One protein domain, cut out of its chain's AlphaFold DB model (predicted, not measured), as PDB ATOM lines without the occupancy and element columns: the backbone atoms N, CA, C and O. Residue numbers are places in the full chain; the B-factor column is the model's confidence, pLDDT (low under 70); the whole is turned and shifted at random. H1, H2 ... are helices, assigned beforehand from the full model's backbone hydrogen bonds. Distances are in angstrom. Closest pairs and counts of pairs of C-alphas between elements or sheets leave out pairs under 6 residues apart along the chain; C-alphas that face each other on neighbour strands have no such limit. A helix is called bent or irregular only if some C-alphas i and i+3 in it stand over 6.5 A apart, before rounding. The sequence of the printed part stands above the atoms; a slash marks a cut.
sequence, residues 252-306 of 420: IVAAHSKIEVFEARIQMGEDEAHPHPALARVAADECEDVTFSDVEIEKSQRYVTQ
ATOM      1  N   ILE A 252     135.343 136.277 151.611       85.62
ATOM      2  CA  ILE A 252     134.159 136.774 152.325       85.62
ATOM      3  C   ILE A 252     132.965 135.815 152.182       85.62
ATOM      4  O   ILE A 252     132.156 135.701 153.106       85.62
ATOM      5  N   VAL A 253     132.816 135.151 151.031       85.69
ATOM      6  CA  VAL A 253     131.685 134.248 150.779       85.69
ATOM      7  C   VAL A 253     131.869 132.965 151.578       85.69
ATOM      8  O   VAL A 253     130.945 132.559 152.287       85.69
ATOM      9  N   ALA A 254     133.068 132.378 151.544       88.56
ATOM     10  CA  ALA A 254     133.393 131.212 152.362       88.56
ATOM     11  C   ALA A 254     133.217 131.513 153.859       88.56
ATOM     12  O   ALA A 254     132.532 130.765 154.557       88.56
ATOM     13  N   ALA A 255     133.728 132.650 154.343       90.31
ATOM     14  CA  ALA A 255     133.595 133.040 155.746       90.31
ATOM     15  C   ALA A 255     132.126 133.201 156.185       90.31
ATOM     16  O   ALA A 255     131.720 132.648 157.208       90.31
ATOM     17  N   HIS A 256     131.300 133.908 155.407       90.56
ATOM     18  CA  HIS A 256     129.882 134.070 155.745       90.56
ATOM     19  C   HIS A 256     129.094 132.767 155.637       90.56
ATOM     20  O   HIS A 256     128.242 132.509 156.485       90.56
ATOM     21  N   SER A 257     129.393 131.928 154.644       90.62
ATOM     22  CA  SER A 257     128.743 130.625 154.526       90.62
ATOM     23  C   SER A 257     129.026 129.713 155.712       90.62
ATOM     24  O   SER A 257     128.105 129.094 156.241       90.62
ATOM     25  N   LYS A 258     130.275 129.699 156.190       93.38
ATOM     26  CA  LYS A 258     130.670 128.980 157.399       93.38
ATOM     27  C   LYS A 258     129.856 129.457 158.602       93.38
ATOM     28  O   LYS A 258     129.266 128.634 159.295       93.38
ATOM     29  N   ILE A 259     129.759 130.772 158.811       94.62
ATOM     30  CA  ILE A 259     128.976 131.356 159.914       94.62
ATOM     31  C   ILE A 259     127.488 130.983 159.813       94.62
ATOM     32  O   ILE A 259     126.907 130.598 160.824       94.62
ATOM     33  N   GLU A 260     126.878 131.051 158.623       93.81
ATOM     34  CA  GLU A 260     125.464 130.680 158.421       93.81
ATOM     35  C   GLU A 260     125.201 129.216 158.803       93.81
ATOM     36  O   GLU A 260     124.178 128.904 159.416       93.81
ATOM     37  N   VAL A 261     126.129 128.313 158.476       94.44
ATOM     38  CA  VAL A 261     126.018 126.899 158.853       94.44
ATOM     39  C   VAL A 261     126.059 126.730 160.372       94.44
ATOM     40  O   VAL A 261     125.183 126.066 160.925       94.44
ATOM     41  N   PHE A 262     127.009 127.361 161.067       95.81
ATOM     42  CA  PHE A 262     127.074 127.282 162.533       95.81
ATOM     43  C   PHE A 262     125.863 127.922 163.212       95.81
ATOM     44  O   PHE A 262     125.337 127.364 164.171       95.81
ATOM     45  N   GLU A 263     125.366 129.044 162.692       96.31
ATOM     46  CA  GLU A 263     124.129 129.659 163.176       96.31
ATOM     47  C   GLU A 263     122.950 128.678 163.092       96.31
ATOM     48  O   GLU A 263     122.205 128.526 164.064       96.31
ATOM     49  N   ALA A 264     122.828 127.952 161.976       94.75
ATOM     50  CA  ALA A 264     121.799 126.934 161.803       94.75
ATOM     51  C   ALA A 264     121.975 125.746 162.765       94.75
ATOM     52  O   ALA A 264     121.001 125.341 163.396       94.75
ATOM     53  N   ARG A 265     123.195 125.216 162.924       95.25
ATOM     54  CA  ARG A 265     123.482 124.103 163.850       95.25
ATOM     55  C   ARG A 265     123.145 124.461 165.294       95.25
ATOM     56  O   ARG A 265     122.465 123.697 165.978       95.25
ATOM     57  N   ILE A 266     123.538 125.657 165.731       96.38
ATOM     58  CA  ILE A 266     123.206 126.186 167.059       96.38
ATOM     59  C   ILE A 266     121.688 126.303 167.225       96.38
ATOM     60  O   ILE A 266     121.131 125.857 168.225       96.38
ATOM     61  N   GLN A 267     120.993 126.876 166.238       96.19
ATOM     62  CA  GLN A 267     119.541 127.046 166.295       96.19
ATOM     63  C   GLN A 267     118.791 125.704 166.362       96.19
ATOM     64  O   GLN A 267     117.733 125.628 166.991       96.19
ATOM     65  N   MET A 268     119.336 124.657 165.740       95.62
ATOM     66  CA  MET A 268     118.790 123.297 165.774       95.62
ATOM     67  C   MET A 268     119.210 122.499 167.019       95.62
ATOM     68  O   MET A 268     118.705 121.397 167.225       95.62
ATOM     69  N   GLY A 269     120.088 123.050 167.863       95.56
ATOM     70  CA  GLY A 269     120.614 122.376 169.051       95.56
ATOM     71  C   GLY A 269     121.646 121.285 168.746       95.56
ATOM     72  O   GLY A 269     121.879 120.429 169.590       95.56
ATOM     73  N   GLU A 270     122.244 121.292 167.551       94.56
ATOM     74  CA  GLU A 270     123.323 120.367 167.172       94.56
ATOM     75  C   GLU A 270     124.672 120.785 167.778       94.56
ATOM     76  O   GLU A 270     125.537 119.944 168.013       94.56
ATOM     77  N   ASP A 271     124.842 122.082 168.047       93.44
ATOM     78  CA  ASP A 271     125.998 122.642 168.747       93.44
ATOM     79  C   ASP A 271     125.604 123.047 170.176       93.44
ATOM     80  O   ASP A 271     124.992 124.092 170.405       93.44
ATOM     81  N   GLU A 272     125.947 122.194 171.144       94.12
ATOM     82  CA  GLU A 272     125.685 122.427 172.570       94.12
ATOM     83  C   GLU A 272     126.714 123.361 173.231       94.12
ATOM     84  O   GLU A 272     126.441 123.923 174.296       94.12
ATOM     85  N   ALA A 273     127.896 123.540 172.627       96.44
ATOM     86  CA  ALA A 273     128.959 124.377 173.183       96.44
ATOM     87  C   ALA A 273     128.628 125.871 173.041       96.44
ATOM     88  O   ALA A 273     128.991 126.682 173.900       96.44
ATOM     89  N   HIS A 274     127.880 126.224 171.995       97.31
ATOM     90  CA  HIS A 274     127.501 127.592 171.669       97.31
ATOM     91  C   HIS A 274     125.989 127.801 171.842       97.31
ATOM     92  O   HIS A 274     125.232 127.681 170.886       97.31
ATOM     93  N   PRO A 275     125.498 128.206 173.030       93.25
ATOM     94  CA  PRO A 275     124.062 128.216 173.341       93.25
ATOM     95  C   PRO A 275     123.235 129.281 172.601       93.25
ATOM     96  O   PRO A 275     122.023 129.365 172.802       93.25
ATOM     97  N   HIS A 276     123.860 130.159 171.812       97.06
ATOM     98  CA  HIS A 276     123.169 131.264 171.153       97.06
ATOM     99  C   HIS A 276     123.734 131.516 169.748       97.06
ATOM    100  O   HIS A 276     124.947 131.655 169.617       97.06
ATOM    101  N   PRO A 277     122.880 131.734 168.725       95.88
ATOM    102  CA  PRO A 277     123.286 132.094 167.357       95.88
ATOM    103  C   PRO A 277     124.324 133.222 167.221       95.88
ATOM    104  O   PRO A 277     125.119 133.233 166.291       95.88
ATOM    105  N   ALA A 278     124.380 134.157 168.177       95.12
ATOM    106  CA  ALA A 278     125.353 135.247 168.182       95.12
ATOM    107  C   ALA A 278     126.798 134.753 168.381       95.12
ATOM    108  O   ALA A 278     127.746 135.492 168.121       95.12
ATOM    109  N   LEU A 279     126.961 133.512 168.844       96.88
ATOM    110  CA  LEU A 279     128.238 132.836 169.025       96.88
ATOM    111  C   LEU A 279     128.671 132.042 167.785       96.88
ATOM    112  O   LEU A 279     129.774 131.512 167.792       96.88
ATOM    113  N   ALA A 280     127.883 132.016 166.704       96.75
ATOM    114  CA  ALA A 280     128.231 131.296 165.474       96.75
ATOM    115  C   ALA A 280     129.580 131.733 164.878       96.75
ATOM    116  O   ALA A 280     130.306 130.911 164.330       96.75
ATOM    117  N   ARG A 281     129.957 133.013 165.030       96.50
ATOM    118  CA  ARG A 281     131.288 133.504 164.634       96.50
ATOM    119  C   ARG A 281     132.407 132.833 165.433       96.50
ATOM    120  O   ARG A 281     133.421 132.475 164.862       96.50
ATOM    121  N   VAL A 282     132.213 132.679 166.742       96.56
ATOM    122  CA  VAL A 282     133.198 132.043 167.628       96.56
ATOM    123  C   VAL A 282     133.305 130.558 167.293       96.56
ATOM    124  O   VAL A 282     134.407 130.080 167.059       96.56
ATOM    125  N   ALA A 283     132.168 129.877 167.127       95.62
ATOM    126  CA  ALA A 283     132.123 128.481 166.694       95.62
ATOM    127  C   ALA A 283     132.851 128.264 165.356       95.62
ATOM    128  O   ALA A 283     133.636 127.332 165.201       95.62
ATOM    129  N   ALA A 284     132.638 129.168 164.396       95.00
ATOM    130  CA  ALA A 284     133.313 129.141 163.106       95.00
ATOM    131  C   ALA A 284     134.834 129.330 163.215       95.00
ATOM    132  O   ALA A 284     135.568 128.707 162.446       95.00
ATOM    133  N   ASP A 285     135.302 130.174 164.137       94.00
ATOM    134  CA  ASP A 285     136.727 130.433 164.359       94.00
ATOM    135  C   ASP A 285     137.407 129.255 165.096       94.00
ATOM    136  O   ASP A 285     138.546 128.916 164.789       94.00
ATOM    137  N   GLU A 286     136.713 128.598 166.033       95.06
ATOM    138  CA  GLU A 286     137.236 127.458 166.813       95.06
ATOM    139  C   GLU A 286     137.334 126.158 165.999       95.06
ATOM    140  O   GLU A 286     138.150 125.281 166.287       95.06
ATOM    141  N   CYS A 287     136.502 126.022 164.970       87.56
ATOM    142  CA  CYS A 287     136.412 124.831 164.140       87.56
ATOM    143  C   CYS A 287     137.152 125.002 162.805       87.56
ATOM    144  O   CYS A 287     136.543 125.351 161.791       87.56
ATOM    145  N   GLU A 288     138.458 124.735 162.779       84.62
ATOM    146  CA  GLU A 288     139.278 124.867 161.562       84.62
ATOM    147  C   GLU A 288     138.940 123.787 160.509       84.62
ATOM    148  O   GLU A 288     138.697 124.123 159.351       84.62
ATOM    149  N   ASP A 289     138.750 122.529 160.935       84.50
ATOM    150  CA  ASP A 289     138.576 121.351 160.058       84.50
ATOM    151  C   ASP A 289     137.132 120.817 159.971       84.50
ATOM    152  O   ASP A 289     136.888 119.607 159.962       84.50
ATOM    153  N   VAL A 290     136.122 121.690 159.945       82.00
ATOM    154  CA  VAL A 290     134.732 121.209 159.877       82.00
ATOM    155  C   VAL A 290     134.343 120.785 158.468       82.00
ATOM    156  O   VAL A 290     134.284 121.584 157.537       82.00
ATOM    157  N   THR A 291     134.001 119.504 158.340       88.62
ATOM    158  CA  THR A 291     133.368 118.947 157.146       88.62
ATOM    159  C   THR A 291     131.899 119.354 157.110       88.62
ATOM    160  O   THR A 291     131.114 118.973 157.985       88.62
ATOM    161  N   PHE A 292     131.520 120.132 156.101       91.50
ATOM    162  CA  PHE A 292     130.121 120.454 155.832       91.50
ATOM    163  C   PHE A 292     129.437 119.294 155.115       91.50
ATOM    164  O   PHE A 292     130.021 118.658 154.239       91.50
ATOM    165  N   SER A 293     128.188 119.026 155.488       93.06
ATOM    166  CA  SER A 293     127.325 118.112 154.744       93.06
ATOM    167  C   SER A 293     126.974 118.693 153.372       93.06
ATOM    168  O   SER A 293     126.935 119.912 153.194       93.06
ATOM    169  N   ASP A 294     126.633 117.831 152.414       92.94
ATOM    170  CA  ASP A 294     126.261 118.258 151.057       92.94
ATOM    171  C   ASP A 294     125.107 119.279 151.060       92.94
ATOM    172  O   ASP A 294     125.100 120.229 150.280       92.94
ATOM    173  N   VAL A 295     124.163 119.139 151.997       91.06
ATOM    174  CA  VAL A 295     123.020 120.053 152.167       91.06
ATOM    175  C   VAL A 295     123.460 121.436 152.662       91.06
ATOM    176  O   VAL A 295     122.888 122.457 152.274       91.06
ATOM    177  N   GLU A 296     124.466 121.497 153.533       90.88
ATOM    178  CA  GLU A 296     125.049 122.755 154.015       90.88
ATOM    179  C   GLU A 296     125.864 123.438 152.914       90.88
ATOM    180  O   GLU A 296     125.736 124.648 152.714       90.88
ATOM    181  N   ILE A 297     126.616 122.654 152.136       89.56
ATOM    182  CA  ILE A 297     127.349 123.143 150.965       89.56
ATOM    183  C   ILE A 297     126.366 123.718 149.935       89.56
ATOM    184  O   ILE A 297     126.550 124.838 149.467       89.56
ATOM    185  N   GLU A 298     125.263 123.035 149.631       89.00
ATOM    186  CA  GLU A 298     124.254 123.554 148.698       89.00
ATOM    187  C   GLU A 298     123.627 124.873 149.197       89.00
ATOM    188  O   GLU A 298     123.390 125.804 148.421       89.00
ATOM    189  N   LYS A 299     123.393 125.005 150.510       83.06
ATOM    190  CA  LYS A 299     122.921 126.268 151.103       83.06
ATOM    191  C   LYS A 299     123.957 127.382 150.961       83.06
ATOM    192  O   LYS A 299     123.568 128.493 150.601       83.06
ATOM    193  N   SER A 300     125.240 127.079 151.162       79.69
ATOM    194  CA  SER A 300     126.336 128.041 150.983       79.69
ATOM    195  C   SER A 300     126.471 128.537 149.542       79.69
ATOM    196  O   SER A 300     126.789 129.696 149.305       79.69
ATOM    197  N   GLN A 301     126.137 127.712 148.551       83.38
ATOM    198  CA  GLN A 301     126.235 128.089 147.137       83.38
ATOM    199  C   GLN A 301     125.164 129.098 146.690       83.38
ATOM    200  O   GLN A 301     125.183 129.573 145.555       83.38
ATOM    201  N   ARG A 302     124.231 129.474 147.572       80.06
ATOM    202  CA  ARG A 302     123.190 130.472 147.278       80.06
ATOM    203  C   ARG A 302     123.721 131.902 147.214       80.06
ATOM    204  O   ARG A 302     122.978 132.798 146.813       80.06
ATOM    205  N   TYR A 303     124.966 132.136 147.613       76.69
ATOM    206  CA  TYR A 303     125.575 133.453 147.534       76.69
ATOM    207  C   TYR A 303     125.913 133.816 146.088       76.69
ATOM    208  O   TYR A 303     126.857 133.306 145.495       76.69
ATOM    209  N   VAL A 304     125.141 134.743 145.521       80.06
ATOM    210  CA  VAL A 304     125.472 135.368 144.237       80.06
ATOM    211  C   VAL A 304     126.274 136.634 144.508       80.06
ATOM    212  O   VAL A 304     125.749 137.601 145.065       80.06
ATOM    213  N   THR A 305     127.538 136.650 144.089       76.06
ATOM    214  CA  THR A 305     128.367 137.857 144.138       76.06
ATOM    215  C   THR A 305     127.818 138.882 143.154       76.06
ATOM    216  O   THR A 305     127.961 138.751 141.939       76.06
ATOM    217  N   GLN A 306     127.168 139.921 143.673       78.12
ATOM    218  CA  GLN A 306     126.695 141.031 142.858       78.12
ATOM    219  C   GLN A 306     127.715 142.174 142.888       78.12
ATOM    220  O   GLN A 306     127.900 142.801 143.928       78.12
TER     221      GLN A 306
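This is residues 252 to 306 of the 420 residues of an uncharacterized protein of Tritrichomonas foetus (UniProt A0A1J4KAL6). A long helix, H1, runs through the middle, with two shorter helices on opposite sides of it: H2 packs across it at a steep tilt on one side, and on the other the short H3 meets residues 254 to 261 of H1, coming closest with its last residue, Ser 300. H2 and H3 have no contact with each other, and the stretch of residues 287 to 293 goes round from the one side to the other. The 55 printed residues, with three named helices in the order H1, H2, H3 and no named strand, are of the class all helix, and 34 of the 55 are in the named helices. The whole is compact, with a radius of gyration of the C-alphas of 10.9 A. Its outline is elongated, with the C-alphas spanning 33 by 20 by 20 A along their three main axes.

The printed part begins with H1, residues 252 to 268, the longest helix with 17 residues. Its first C-alpha, that of Ile 252, is at (134.159, 136.774, 152.325), and its last, that of Met 268, is at (118.790, 123.297, 165.774), 24.5 A away. Residues 269 to 276 form the link to H2, residues 277 to 286, which has 10 residues and measures 14.7 A from its first to its last C-alpha. C-alpha 277 is at (123.286, 132.094, 167.357). H2 is irregular: C-alphas 278 and 281 are 7.1 A apart, against about 5 A in a regular helix, and its line is a rough one. After residues 287 to 293 comes H3, residues 294 to 300, with 7 residues and 9.8 A from first to last C-alpha. It ends with the C-alpha of Ser 300 at (126.336, 128.041, 150.983). Residues 301 to 306, in no named element, follow to the end of the printed part, where the C-alpha of Gln 306 is at (126.695, 141.031, 142.858).

H1 touches both of the other helices. H1 and H2 touch, with 18 pairs of C-alphas within 8 A. Their closest C-alphas are those of Glu 263 and Pro 277, 4.9 A apart, and their centres are 8.2 A apart. The two run opposite ways at a steep tilt of 59 degrees. H1 and H3 touch with fewer pairs, 6 within 8 A, and H1 does so with residues 254 to 261 alone. The closest C-alphas of H1 and H3 are those of Ser 257 and Ser 300, 5.0 A apart, and the centres of the two helices are 10.4 A apart. H1 and H3 also run opposite ways at a steep tilt of 59 degrees. H2 and H3, though they follow each other in the chain, are apart. In the backbones of H1 and H3, every O i to N i+4 pair is within hydrogen-bond range; in H2, 4 of 6 are.

The two C-alphas farthest apart in the domain are those of Glu 272, in the link from H1 to H2, and Gln 306, the last printed residue, at 35.1 A. The first and last printed C-alphas, those of Ile 252 and Gln 306, are 12.8 A apart. The printed part has no cut between residues 252 and 306. Neither link is long: the one from H1 to H2 is short, with 8 residues, and the one from H2 to H3 is short, with 7 residues. The mean pLDDT of the printed part is 90.9, and no printed residue is under 70. Among the helices the mean pLDDT is 93 in H1, 96 in H2 and 88 in H3.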